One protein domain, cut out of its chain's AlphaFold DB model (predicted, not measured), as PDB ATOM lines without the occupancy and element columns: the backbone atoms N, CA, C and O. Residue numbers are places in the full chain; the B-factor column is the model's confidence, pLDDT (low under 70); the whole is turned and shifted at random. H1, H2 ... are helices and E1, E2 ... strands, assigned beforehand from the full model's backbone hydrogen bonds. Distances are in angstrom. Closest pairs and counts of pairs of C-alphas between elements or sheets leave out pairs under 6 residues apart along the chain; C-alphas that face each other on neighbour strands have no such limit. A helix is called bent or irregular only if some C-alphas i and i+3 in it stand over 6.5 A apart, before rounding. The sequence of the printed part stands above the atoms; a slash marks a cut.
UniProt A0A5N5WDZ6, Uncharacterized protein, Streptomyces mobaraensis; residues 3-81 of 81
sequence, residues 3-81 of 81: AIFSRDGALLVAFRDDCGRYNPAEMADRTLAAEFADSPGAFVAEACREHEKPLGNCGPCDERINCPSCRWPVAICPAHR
ATOM      1  N   ALA A   3     -24.182  12.941  46.979       94.56
ATOM      2  CA  ALA A   3     -24.286  14.229  47.635       94.56
ATOM      3  C   ALA A   3     -25.054  15.239  46.787       94.56
ATOM      4  O   ALA A   3     -25.149  15.101  45.568       94.56
ATOM      5  N   ILE A   4     -25.557  16.269  47.462       95.44
ATOM      6  CA  ILE A   4     -26.102  17.474  46.850       95.44
ATOM      7  C   ILE A   4     -25.012  18.539  46.887       95.44
ATOM      8  O   ILE A   4     -24.427  18.807  47.940       95.44
ATOM      9  N   PHE A   5     -24.773  19.160  45.742       95.00
ATOM     10  CA  PHE A   5     -23.830  20.252  45.573       95.00
ATOM     11  C   PHE A   5     -24.562  21.530  45.181       95.00
ATOM     12  O   PHE A   5     -25.592  21.484  44.510       95.00
ATOM     13  N   SER A   6     -24.015  22.677  45.577       94.56
ATOM     14  CA  SER A   6     -24.422  23.967  45.024       94.56
ATOM     15  C   SER A   6     -23.993  24.077  43.560       94.56
ATOM     16  O   SER A   6     -23.142  23.321  43.091       94.56
ATOM     17  N   ARG A   7     -24.515  25.085  42.855       93.38
ATOM     18  CA  ARG A   7     -24.118  25.401  41.475       93.38
ATOM     19  C   ARG A   7     -22.603  25.536  41.287       93.38
ATOM     20  O   ARG A   7     -22.081  25.127  40.255       93.38
ATOM     21  N   ASP A   8     -21.910  26.077  42.287       90.44
ATOM     22  CA  ASP A   8     -20.456  26.291  42.265       90.44
ATOM     23  C   ASP A   8     -19.659  25.046  42.704       90.44
ATOM     24  O   ASP A   8     -18.433  25.079  42.799       90.44
ATOM     25  N   GLY A   9     -20.344  23.932  42.980       88.69
ATOM     26  CA  GLY A   9     -19.736  22.663  43.368       88.69
ATOM     27  C   GLY A   9     -19.380  22.555  44.851       88.69
ATOM     28  O   GLY A   9     -18.620  21.657  45.219       88.69
ATOM     29  N   ALA A  10     -19.902  23.440  45.708       90.31
ATOM     30  CA  ALA A  10     -19.746  23.313  47.157       90.31
ATOM     31  C   ALA A  10     -20.665  22.208  47.693       90.31
ATOM     32  O   ALA A  10     -21.825  22.127  47.291       90.31
ATOM     33  N   LEU A  11     -20.163  21.366  48.598       92.06
ATOM     34  CA  LEU A  11     -20.970  20.326  49.234       92.06
ATOM     35  C   LEU A  11     -22.054  20.956  50.119       92.06
ATOM     36  O   LEU A  11     -21.743  21.771  50.985       92.06
ATOM     37  N   LEU A  12     -23.307  20.544  49.924       93.44
ATOM     38  CA  LEU A  12     -24.437  20.936  50.770       93.44
ATOM     39  C   LEU A  12     -24.831  19.803  51.721       93.44
ATOM     40  O   LEU A  12     -24.940  20.020  52.925       93.44
ATOM     41  N   VAL A  13     -25.019  18.589  51.193       94.00
ATOM     42  CA  VAL A  13     -25.426  17.403  51.970       94.00
ATOM     43  C   VAL A  13     -24.781  16.152  51.390       94.00
ATOM     44  O   VAL A  13     -24.713  16.009  50.172       94.00
ATOM     45  N   ALA A  14     -24.353  15.221  52.246       91.94
ATOM     46  CA  ALA A  14     -23.783  13.937  51.844       91.94
ATOM     47  C   ALA A  14     -24.606  12.753  52.374       91.94
ATOM     48  O   ALA A  14     -25.043  12.741  53.522       91.94
ATOM     49  N   PHE A  15     -24.754  11.727  51.538       90.94
ATOM     50  CA  PHE A  15     -25.504  10.503  51.795       90.94
ATOM     51  C   PHE A  15     -24.570   9.299  51.670       90.94
ATOM     52  O   PHE A  15     -24.066   8.958  50.588       90.94
ATOM     53  N   ARG A  16     -24.323   8.651  52.808       85.62
ATOM     54  CA  ARG A  16     -23.513   7.437  52.903       85.62
ATOM     55  C   ARG A  16     -24.425   6.218  52.898       85.62
ATOM     56  O   ARG A  16     -25.537   6.252  53.416       85.62
ATOM     57  N   ASP A  17     -23.949   5.157  52.259       78.12
ATOM     58  CA  ASP A  17     -24.593   3.858  52.384       78.12
ATOM     59  C   ASP A  17     -24.074   3.203  53.660       78.12
ATOM     60  O   ASP A  17     -23.003   2.598  53.654       78.12
ATOM     61  N   ASP A  18     -24.787   3.406  54.763       67.88
ATOM     62  CA  ASP A  18     -24.371   2.865  56.056       67.88
ATOM     63  C   ASP A  18     -25.050   1.522  56.372       67.88
ATOM     64  O   ASP A  18     -24.607   0.811  57.275       67.88
ATOM     65  N   CYS A  19     -26.107   1.129  55.643       62.38
ATOM     66  CA  CYS A  19     -26.888  -0.074  55.974       62.38
ATOM     67  C   CYS A  19     -27.575  -0.781  54.784       62.38
ATOM     68  O   CYS A  19     -28.387  -1.675  55.023       62.38
ATOM     69  N   GLY A  20     -27.363  -0.372  53.526       69.44
ATOM     70  CA  GLY A  20     -27.973  -0.990  52.335       69.44
ATOM     71  C   GLY A  20     -29.499  -0.854  52.228       69.44
ATOM     72  O   GLY A  20     -30.117  -1.427  51.334       69.44
ATOM     73  N   ARG A  21     -30.135  -0.122  53.152       77.12
ATOM     74  CA  ARG A  21     -31.599  -0.024  53.259       77.12
ATOM     75  C   ARG A  21     -32.207   0.964  52.266       77.12
ATOM     76  O   ARG A  21     -33.375   0.827  51.916       77.12
ATOM     77  N   TYR A  22     -31.423   1.943  51.824       80.44
ATOM     78  CA  TYR A  22     -31.843   2.980  50.890       80.44
ATOM     79  C   TYR A  22     -30.723   3.262  49.901       80.44
ATOM     80  O   TYR A  22     -29.562   3.340  50.297       80.44
ATOM     81  N   ASN A  23     -31.075   3.450  48.628       90.19
ATOM     82  CA  ASN A  23     -30.123   3.900  47.623       90.19
ATOM     83  C   ASN A  23     -29.730   5.361  47.929       90.19
ATOM     84  O   ASN A  23     -30.600   6.235  47.888       90.19
ATOM     85  N   PRO A  24     -28.451   5.663  48.224       91.06
ATOM     86  CA  PRO A  24     -28.029   7.024  48.551       91.06
ATOM     87  C   PRO A  24     -28.277   8.033  47.424       91.06
ATOM     88  O   PRO A  24     -28.510   9.202  47.718       91.06
ATOM     89  N   ALA A  25     -28.255   7.594  46.158       92.38
ATOM     90  CA  ALA A  25     -28.575   8.447  45.014       92.38
ATOM     91  C   ALA A  25     -30.035   8.910  45.072       92.38
ATOM     92  O   ALA A  25     -30.323  10.100  45.018       92.38
ATOM     93  N   GLU A  26     -30.952   7.969  45.307       93.62
ATOM     94  CA  GLU A  26     -32.383   8.250  45.408       93.62
ATOM     95  C   GLU A  26     -32.710   9.149  46.610       93.62
ATOM     96  O   GLU A  26     -33.551  10.041  46.513       93.62
ATOM     97  N   MET A  27     -32.037   8.949  47.749       93.25
ATOM     98  CA  MET A  27     -32.191   9.842  48.902       93.25
ATOM     99  C   MET A  27     -31.699  11.259  48.603       93.25
ATOM    100  O   MET A  27     -32.353  12.221  49.009       93.25
ATOM    101  N   ALA A  28     -30.583  11.393  47.880       93.94
ATOM    102  CA  ALA A  28     -30.064  12.687  47.463       93.94
ATOM    103  C   ALA A  28     -31.040  13.402  46.516       93.94
ATOM    104  O   ALA A  28     -31.349  14.567  46.751       93.94
ATOM    105  N   ASP A  29     -31.604  12.702  45.525       95.06
ATOM    106  CA  ASP A  29     -32.602  13.267  44.602       95.06
ATOM    107  C   ASP A  29     -33.877  13.713  45.324       95.06
ATOM    108  O   ASP A  29     -34.362  14.829  45.127       95.06
ATOM    109  N   ARG A  30     -34.412  12.868  46.214       94.50
ATOM    110  CA  ARG A  30     -35.599  13.211  47.012       94.50
ATOM    111  C   ARG A  30     -35.345  14.413  47.914       94.50
ATOM    112  O   ARG A  30     -36.214  15.270  48.042       94.50
ATOM    113  N   THR A  31     -34.163  14.491  48.519       94.81
ATOM    114  CA  THR A  31     -33.796  15.613  49.389       94.81
ATOM    115  C   THR A  31     -33.573  16.892  48.584       94.81
ATOM    116  O   THR A  31     -34.021  17.950  49.013       94.81
ATOM    117  N   LEU A  32     -32.960  16.811  47.398       95.31
ATOM    118  CA  LEU A  32     -32.837  17.952  46.489       95.31
ATOM    119  C   LEU A  32     -34.225  18.524  46.162       95.31
ATOM    120  O   LEU A  32     -34.432  19.729  46.273       95.31
ATOM    121  N   ALA A  33     -35.185  17.660  45.822       94.12
ATOM    122  CA  ALA A  33     -36.546  18.071  45.490       94.12
ATOM    123  C   ALA A  33     -37.345  18.617  46.689       94.12
ATOM    124  O   ALA A  33     -38.190  19.486  46.498       94.12
ATOM    125  N   ALA A  34     -37.113  18.107  47.902       95.25
ATOM    126  CA  ALA A  34     -37.864  18.509  49.092       95.25
ATOM    127  C   ALA A  34     -37.302  19.768  49.770       95.25
ATOM    128  O   ALA A  34     -38.067  20.649  50.151       95.25
ATOM    129  N   GLU A  35     -35.978  19.858  49.907       94.81
ATOM    130  CA  GLU A  35     -35.312  20.852  50.764       94.81
ATOM    131  C   GLU A  35     -34.544  21.915  49.962       94.81
ATOM    132  O   GLU A  35     -34.265  23.000  50.466       94.81
ATOM    133  N   PHE A  36     -34.192  21.623  48.705       92.69
ATOM    134  CA  PHE A  36     -33.350  22.487  47.868       92.69
ATOM    135  C   PHE A  36     -34.027  22.895  46.553       92.69
ATOM    136  O   PHE A  36     -33.352  23.394  45.650       92.69
ATOM    137  N   ALA A  37     -35.351  22.744  46.441       86.94
ATOM    138  CA  ALA A  37     -36.110  23.141  45.251       86.94
ATOM    139  C   ALA A  37     -35.902  24.623  44.881       86.94
ATOM    140  O   ALA A  37     -35.818  24.961  43.702       86.94
ATOM    141  N   ASP A  38     -35.738  25.484  45.889       90.31
ATOM    142  CA  ASP A  38     -35.502  26.923  45.726       90.31
ATOM    143  C   ASP A  38     -34.012  27.299  45.624       90.31
ATOM    144  O   ASP A  38     -33.673  28.482  45.603       90.31
ATOM    145  N   SER A  39     -33.097  26.324  45.579       91.19
ATOM    146  CA  SER A  39     -31.656  26.559  45.410       91.19
ATOM    147  C   SER A  39     -31.270  26.437  43.930       91.19
ATOM    148  O   SER A  39     -30.953  25.339  43.462       91.19
ATOM    149  N   PRO A  40     -31.279  27.538  43.150       89.06
ATOM    150  CA  PRO A  40     -31.070  27.480  41.710       89.06
ATOM    151  C   PRO A  40     -29.699  26.892  41.366       89.06
ATOM    152  O   PRO A  40     -28.651  27.435  41.721       89.06
ATOM    153  N   GLY A  41     -29.719  25.793  40.614       91.56
ATOM    154  CA  GLY A  41     -28.515  25.114  40.148       91.56
ATOM    155  C   GLY A  41     -27.878  24.174  41.168       91.56
ATOM    156  O   GLY A  41     -26.773  23.713  40.905       91.56
ATOM    157  N   ALA A  42     -28.534  23.876  42.294       95.75
ATOM    158  CA  ALA A  42     -28.144  22.727  43.102       95.75
ATOM    159  C   ALA A  42     -28.352  21.425  42.310       95.75
ATOM    160  O   ALA A  42     -29.298  21.308  41.527       95.75
ATOM    161  N   PHE A  43     -27.456  20.456  42.481       95.38
ATOM    162  CA  PHE A  43     -27.487  19.204  41.726       95.38
ATOM    163  C   PHE A  43     -26.964  18.024  42.541       95.38
ATOM    164  O   PHE A  43     -26.168  18.187  43.466       95.38
ATOM    165  N   VAL A  44     -27.404  16.822  42.169       95.12
ATOM    166  CA  VAL A  44     -26.946  15.561  42.759       95.12
ATOM    167  C   VAL A  44     -25.784  14.999  41.946       95.12
ATOM    168  O   VAL A  44     -25.832  14.961  40.717       95.12
ATOM    169  N   ALA A  45     -24.732  14.553  42.630       93.31
ATOM    170  CA  ALA A  45     -23.620  13.840  42.010       93.31
ATOM    171  C   ALA A  45     -22.964  12.858  42.988       93.31
ATOM    172  O   ALA A  45     -23.108  12.961  44.211       93.31
ATOM    173  N   GLU A  46     -22.188  11.918  42.448       90.00
ATOM    174  CA  GLU A  46     -21.269  11.136  43.267       90.00
ATOM    175  C   GLU A  46     -20.206  12.045  43.880       90.00
ATOM    176  O   GLU A  46     -19.611  12.883  43.201       90.00
ATOM    177  N   ALA A  47     -19.954  11.860  45.173       86.19
ATOM    178  CA  ALA A  47     -18.917  12.561  45.903       86.19
ATOM    179  C   ALA A  47     -17.685  11.672  46.076       86.19
ATOM    180  O   ALA A  47     -17.780  10.523  46.531       86.19
ATOM    181  N   CYS A  48     -16.511  12.239  45.802       82.19
ATOM    182  CA  CYS A  48     -15.253  11.661  46.251       82.19
ATOM    183  C   CYS A  48     -15.219  11.667  47.787       82.19
ATOM    184  O   CYS A  48     -15.407  12.716  48.405       82.19
ATOM    185  N   ARG A  49     -14.967  10.506  48.406       76.50
ATOM    186  CA  ARG A  49     -15.004  10.356  49.873       76.50
ATOM    187  C   ARG A  49     -13.949  11.181  50.607       76.50
ATOM    188  O   ARG A  49     -14.167  11.543  51.751       76.50
ATOM    189  N   GLU A  50     -12.846  11.469  49.929       74.88
ATOM    190  CA  GLU A  50     -11.680  12.135  50.510       74.88
ATOM    191  C   GLU A  50     -11.762  13.661  50.403       74.88
ATOM    192  O   GLU A  50     -11.248  14.379  51.252       74.88
ATOM    193  N   HIS A  51     -12.396  14.160  49.340       73.25
ATOM    194  CA  HIS A  51     -12.406  15.587  49.013       73.25
ATOM    195  C   HIS A  51     -13.756  16.253  49.186       73.25
ATOM    196  O   HIS A  51     -13.818  17.476  49.081       73.25
ATOM    197  N   GLU A  52     -14.823  15.467  49.354       82.50
ATOM    198  CA  GLU A  52     -16.182  15.990  49.486       82.50
ATOM    199  C   GLU A  52     -16.565  16.907  48.305       82.50
ATOM    200  O   GLU A  52     -17.257  17.908  48.443       82.50
ATOM    201  N   LYS A  53     -16.089  16.542  47.105       83.25
ATOM    202  CA  LYS A  53     -16.328  17.219  45.820       83.25
ATOM    203  C   LYS A  53     -16.982  16.264  44.818       83.25
ATOM    204  O   LYS A  53     -16.833  15.047  44.988       83.25
ATOM    205  N   PRO A  54     -17.638  16.777  43.756       84.44
ATOM    206  CA  PRO A  54     -18.158  15.934  42.685       84.44
ATOM    207  C   PRO A  54     -17.044  15.069  42.086       84.44
ATOM    208  O   PRO A  54     -15.967  15.583  41.775       84.44
ATOM    209  N   LEU A  55     -17.298  13.772  41.902       77.81
ATOM    210  CA  LEU A  55     -16.296  12.783  41.490       77.81
ATOM    211  C   LEU A  55     -15.608  13.154  40.162       77.81
ATOM    212  O   LEU A  55     -14.406  12.964  40.019       77.81
ATOM    213  N   GLY A  56     -16.322  13.788  39.225       66.00
ATOM    214  CA  GLY A  56     -15.747  14.267  37.959       66.00
ATOM    215  C   GLY A  56     -14.689  15.372  38.108       66.00
ATOM    216  O   GLY A  56     -13.776  15.462  37.293       66.00
ATOM    217  N   ASN A  57     -14.738  16.164  39.185       62.25
ATOM    218  CA  ASN A  57     -13.699  17.154  39.508       62.25
ATOM    219  C   ASN A  57     -12.485  16.523  40.211       62.25
ATOM    220  O   ASN A  57     -11.513  17.212  40.525       62.25
ATOM    221  N   CYS A  58     -12.530  15.212  40.455       58.56
ATOM    222  CA  CYS A  58     -11.448  14.425  41.021       58.56
ATOM    223  C   CYS A  58     -10.639  13.673  39.956       58.56
ATOM    224  O   CYS A  58      -9.900  12.779  40.339       58.56
ATOM    225  N   GLY A  59     -10.688  14.054  38.670       55.16
ATOM    226  CA  GLY A  59      -9.804  13.514  37.618       55.16
ATOM    227  C   GLY A  59      -8.338  13.253  38.043       55.16
ATOM    228  O   GLY A  59      -7.830  12.170  37.768       55.16
ATOM    229  N   PRO A  60      -7.666  14.141  38.812       56.75
ATOM    230  CA  PRO A  60      -6.310  13.871  39.310       56.75
ATOM    231  C   PRO A  60      -6.216  12.869  40.480       56.75
ATOM    232  O   PRO A  60      -5.116  12.490  40.865       56.75
ATOM    233  N   CYS A  61      -7.320  12.445  41.092       52.88
ATOM    234  CA  CYS A  61      -7.343  11.494  42.208       52.88
ATOM    235  C   CYS A  61      -7.251  10.049  41.722       52.88
ATOM    236  O   CYS A  61      -6.480   9.293  42.301       52.88
ATOM    237  N   ASP A  62      -7.944   9.676  40.643       54.41
ATOM    238  CA  ASP A  62      -7.847   8.322  40.075       54.41
ATOM    239  C   ASP A  62      -6.444   8.042  39.509       54.41
ATOM    240  O   ASP A  62      -5.893   6.957  39.707       54.41
ATOM    241  N   GLU A  63      -5.803   9.045  38.898       53.88
ATOM    242  CA  GLU A  63      -4.399   8.958  38.468       53.88
ATOM    243  C   GLU A  63      -3.422   8.866  39.655       53.88
ATOM    244  O   GLU A  63      -2.388   8.203  39.565       53.88
ATOM    245  N   ARG A  64      -3.737   9.505  40.791       52.41
ATOM    246  CA  ARG A  64      -2.855   9.561  41.973       52.41
ATOM    247  C   ARG A  64      -3.035   8.396  42.951       52.41
ATOM    248  O   ARG A  64      -2.047   7.996  43.563       52.41
ATOM    249  N   ILE A  65      -4.240   7.836  43.095       56.00
ATOM    250  CA  ILE A  65      -4.529   6.651  43.931       56.00
ATOM    251  C   ILE A  65      -3.842   5.408  43.355       56.00
ATOM    252  O   ILE A  65      -3.327   4.583  44.105       56.00
ATOM    253  N   ASN A  66      -3.773   5.303  42.026       57.72
ATOM    254  CA  ASN A  66      -3.106   4.196  41.340       57.72
ATOM    255  C   ASN A  66      -1.593   4.403  41.169       57.72
ATOM    256  O   ASN A  66      -0.924   3.564  40.567       57.72
ATOM    257  N   CYS A  67      -1.029   5.502  41.679       58.41
ATOM    258  CA  CYS A  67       0.397   5.763  41.564       58.41
ATOM    259  C   CYS A  67       1.168   4.959  42.632       58.41
ATOM    260  O   CYS A  67       1.079   5.284  43.819       58.41
ATOM    261  N   PRO A  68       1.985   3.954  42.251       60.66
ATOM    262  CA  PRO A  68       2.656   3.054  43.198       60.66
ATOM    263  C   PRO A  68       3.692   3.758  44.089       60.66
ATOM    264  O   PRO A  68       4.120   3.212  45.102       60.66
ATOM    265  N   SER A  69       4.100   4.977  43.725       60.00
ATOM    266  CA  SER A  69       5.018   5.816  44.503       60.00
ATOM    267  C   SER A  69       4.306   6.813  45.426       60.00
ATOM    268  O   SER A  69       4.970   7.495  46.207       60.00
ATOM    269  N   CYS A  70       2.976   6.923  45.359       58.50
ATOM    270  CA  CYS A  70       2.206   7.852  46.181       58.50
ATOM    271  C   CYS A  70       1.640   7.160  47.427       58.50
ATOM    272  O   CYS A  70       0.877   6.206  47.331       58.50
ATOM    273  N   ARG A  71       1.926   7.711  48.614       55.09
ATOM    274  CA  ARG A  71       1.097   7.502  49.814       55.09
ATOM    275  C   ARG A  71       0.108   8.652  49.937       55.09
ATOM    276  O   ARG A  71       0.296   9.594  50.706       55.09
ATOM    277  N   TRP A  72      -0.914   8.596  49.100       51.66
ATOM    278  CA  TRP A  72      -2.065   9.490  49.175       51.66
ATOM    279  C   TRP A  72      -2.841   9.228  50.491       51.66
ATOM    280  O   TRP A  72      -2.850   8.072  50.920       51.66
ATOM    281  N   PRO A  73      -3.445  10.221  51.188       50.81
ATOM    282  CA  PRO A  73      -3.545  11.668  50.908       50.81
ATOM    283  C   PRO A  73      -2.357  12.525  51.381       50.81
ATOM    284  O   PRO A  73      -2.382  13.745  51.257       50.81
ATOM    285  N   VAL A  74      -1.314  11.923  51.955       53.22
ATOM    286  CA  VAL A  74      -0.378  12.642  52.840       53.22
ATOM    287  C   VAL A  74       0.781  13.325  52.094       53.22
ATOM    288  O   VAL A  74       1.480  14.155  52.672       53.22
ATOM    289  N   ALA A  75       1.001  13.024  50.809       51.41
ATOM    290  CA  ALA A  75       2.110  13.591  50.038       51.41
ATOM    291  C   ALA A  75       1.718  13.986  48.605       51.41
ATOM    292  O   ALA A  75       1.231  13.168  47.823       51.41
ATOM    293  N   ILE A  76       2.017  15.235  48.230       53.59
ATOM    294  CA  ILE A  76       2.045  15.672  46.828       53.59
ATOM    295  C   ILE A  76       3.297  15.067  46.190       53.59
ATOM    296  O   ILE A  76       4.420  15.489  46.470       53.59
ATOM    297  N   CYS A  77       3.105  14.065  45.338       50.88
ATOM    298  CA  CYS A  77       4.187  13.451  44.582       50.88
ATOM    299  C   CYS A  77       4.779  14.443  43.556       50.88
ATOM    300  O   CYS A  77       4.010  15.096  42.845       50.88
ATOM    301  N   PRO A  78       6.121  14.550  43.435       54.38
ATOM    302  CA  PRO A  78       6.782  15.421  42.460       54.38
ATOM    303  C   PRO A  78       6.365  15.182  41.002       54.38
ATOM    304  O   PRO A  78       6.412  16.117  40.214       54.38
ATOM    305  N   ALA A  79       5.942  13.962  40.654       48.59
ATOM    306  CA  ALA A  79       5.503  13.596  39.305       48.59
ATOM    307  C   ALA A  79       4.159  14.224  38.891       48.59
ATOM    308  O   ALA A  79       3.827  14.223  37.712       48.59
ATOM    309  N   HIS A  80       3.390  14.747  39.849       53.41
ATOM    310  CA  HIS A  80       2.086  15.372  39.613       53.41
ATOM    311  C   HIS A  80       2.069  16.840  40.073       53.41
ATOM    312  O   HIS A  80       1.026  17.314  40.537       53.41
ATOM    313  N   ARG A  81       3.231  17.504  40.057       52.47
ATOM    314  CA  ARG A  81       3.352  18.956  40.247       52.47
ATOM    315  C   ARG A  81       3.083  19.700  38.951       52.47
ATOM    316  O   ARG A  81       3.475  19.169  37.893       52.47
TER     317      ARG A  81
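What this domain is: This is residues 3 to 81 of the 81 residues of an uncharacterized protein of Streptomyces mobaraensis (UniProt A0A5N5WDZ6). A small three-stranded sheet with helix H1 over one face makes a head, and on the side away from H1 the chain runs off as a loose arm of a loop, the irregular helix H2 and a winding tail. The arm makes much of the length, and the loop between E2 and H1 reaches out past the end of the sheet. The printed part has 79 residues with two named helices and three named strands, in the order E1, E2, H1, E3, H2; the antiparallel sheet runs E2, E1, E3. The class is mixed, helices and strands, with under half of the residues in named elements. The whole is loose, with a radius of gyration of the C-alphas of 15.3 A, and spans 45 by 30 by 16 A, only just flat.

How they stand to each other: E1, residues 3 to 5, is the inner strand. E2, residues 11 to 15, forms a hairpin with it at 167 degrees between directions; N 4 and O 13 are 2.9 A apart, within hydrogen-bond range. E3, residues 43 to 46, is the other antiparallel neighbour of E1, at 135 degrees, with N 5 and O 43 at 2.8 A. H1, residues 24 to 35, is on the sheet at a height of 8.5 A, which makes two layers, a helix layer on one face of a sheet. It lies over E1 and, only just, with 3 C-alphas, over E3; at 28 degrees to E1 on the local plane it only just runs along the strands. Its closest C-alphas to E3 are Ala 28 and Val 44, 6.3 A. E2, H1 and E3 form a split strand-helix-strand unit, two strands running the same way with E1 between them, and its crossover is right-handed. H2, residues 55 to 65, is only just not on the sheet, with 4 pairs of C-alphas within 10 A, and is apart from H1. The closest C-alphas of E3 and H2 are Glu 46 and Leu 55, 5.5 A. Every O i to N i+4 pair of H1 is within hydrogen-bond range; in H2 2 of 7 are, and 3 of 8 O i to N i+3 pairs.

Where its parts are: E1 begins at C-alpha 3 (-24.286, 14.229, 47.635) and is 6.4 A long. E2 measures 11.1 A, H1 15.8 A and E3 10.3 A from first to last C-alpha. H2 measures 13.5 A and ends at C-alpha 65 (-4.529, 6.651, 43.931); it is irregular, with C-alphas 57 and 60 8.1 A apart.

The domain as a whole: The C-alphas of Asp 38 and Ser 69 are the two farthest apart, 45.7 A. The printed part has no cut and no long link. Residues 66 to 81 hold no named element. Mean pLDDT of the printed part is 77.4, and residues 18 to 20 and 56 to 81 are under 70.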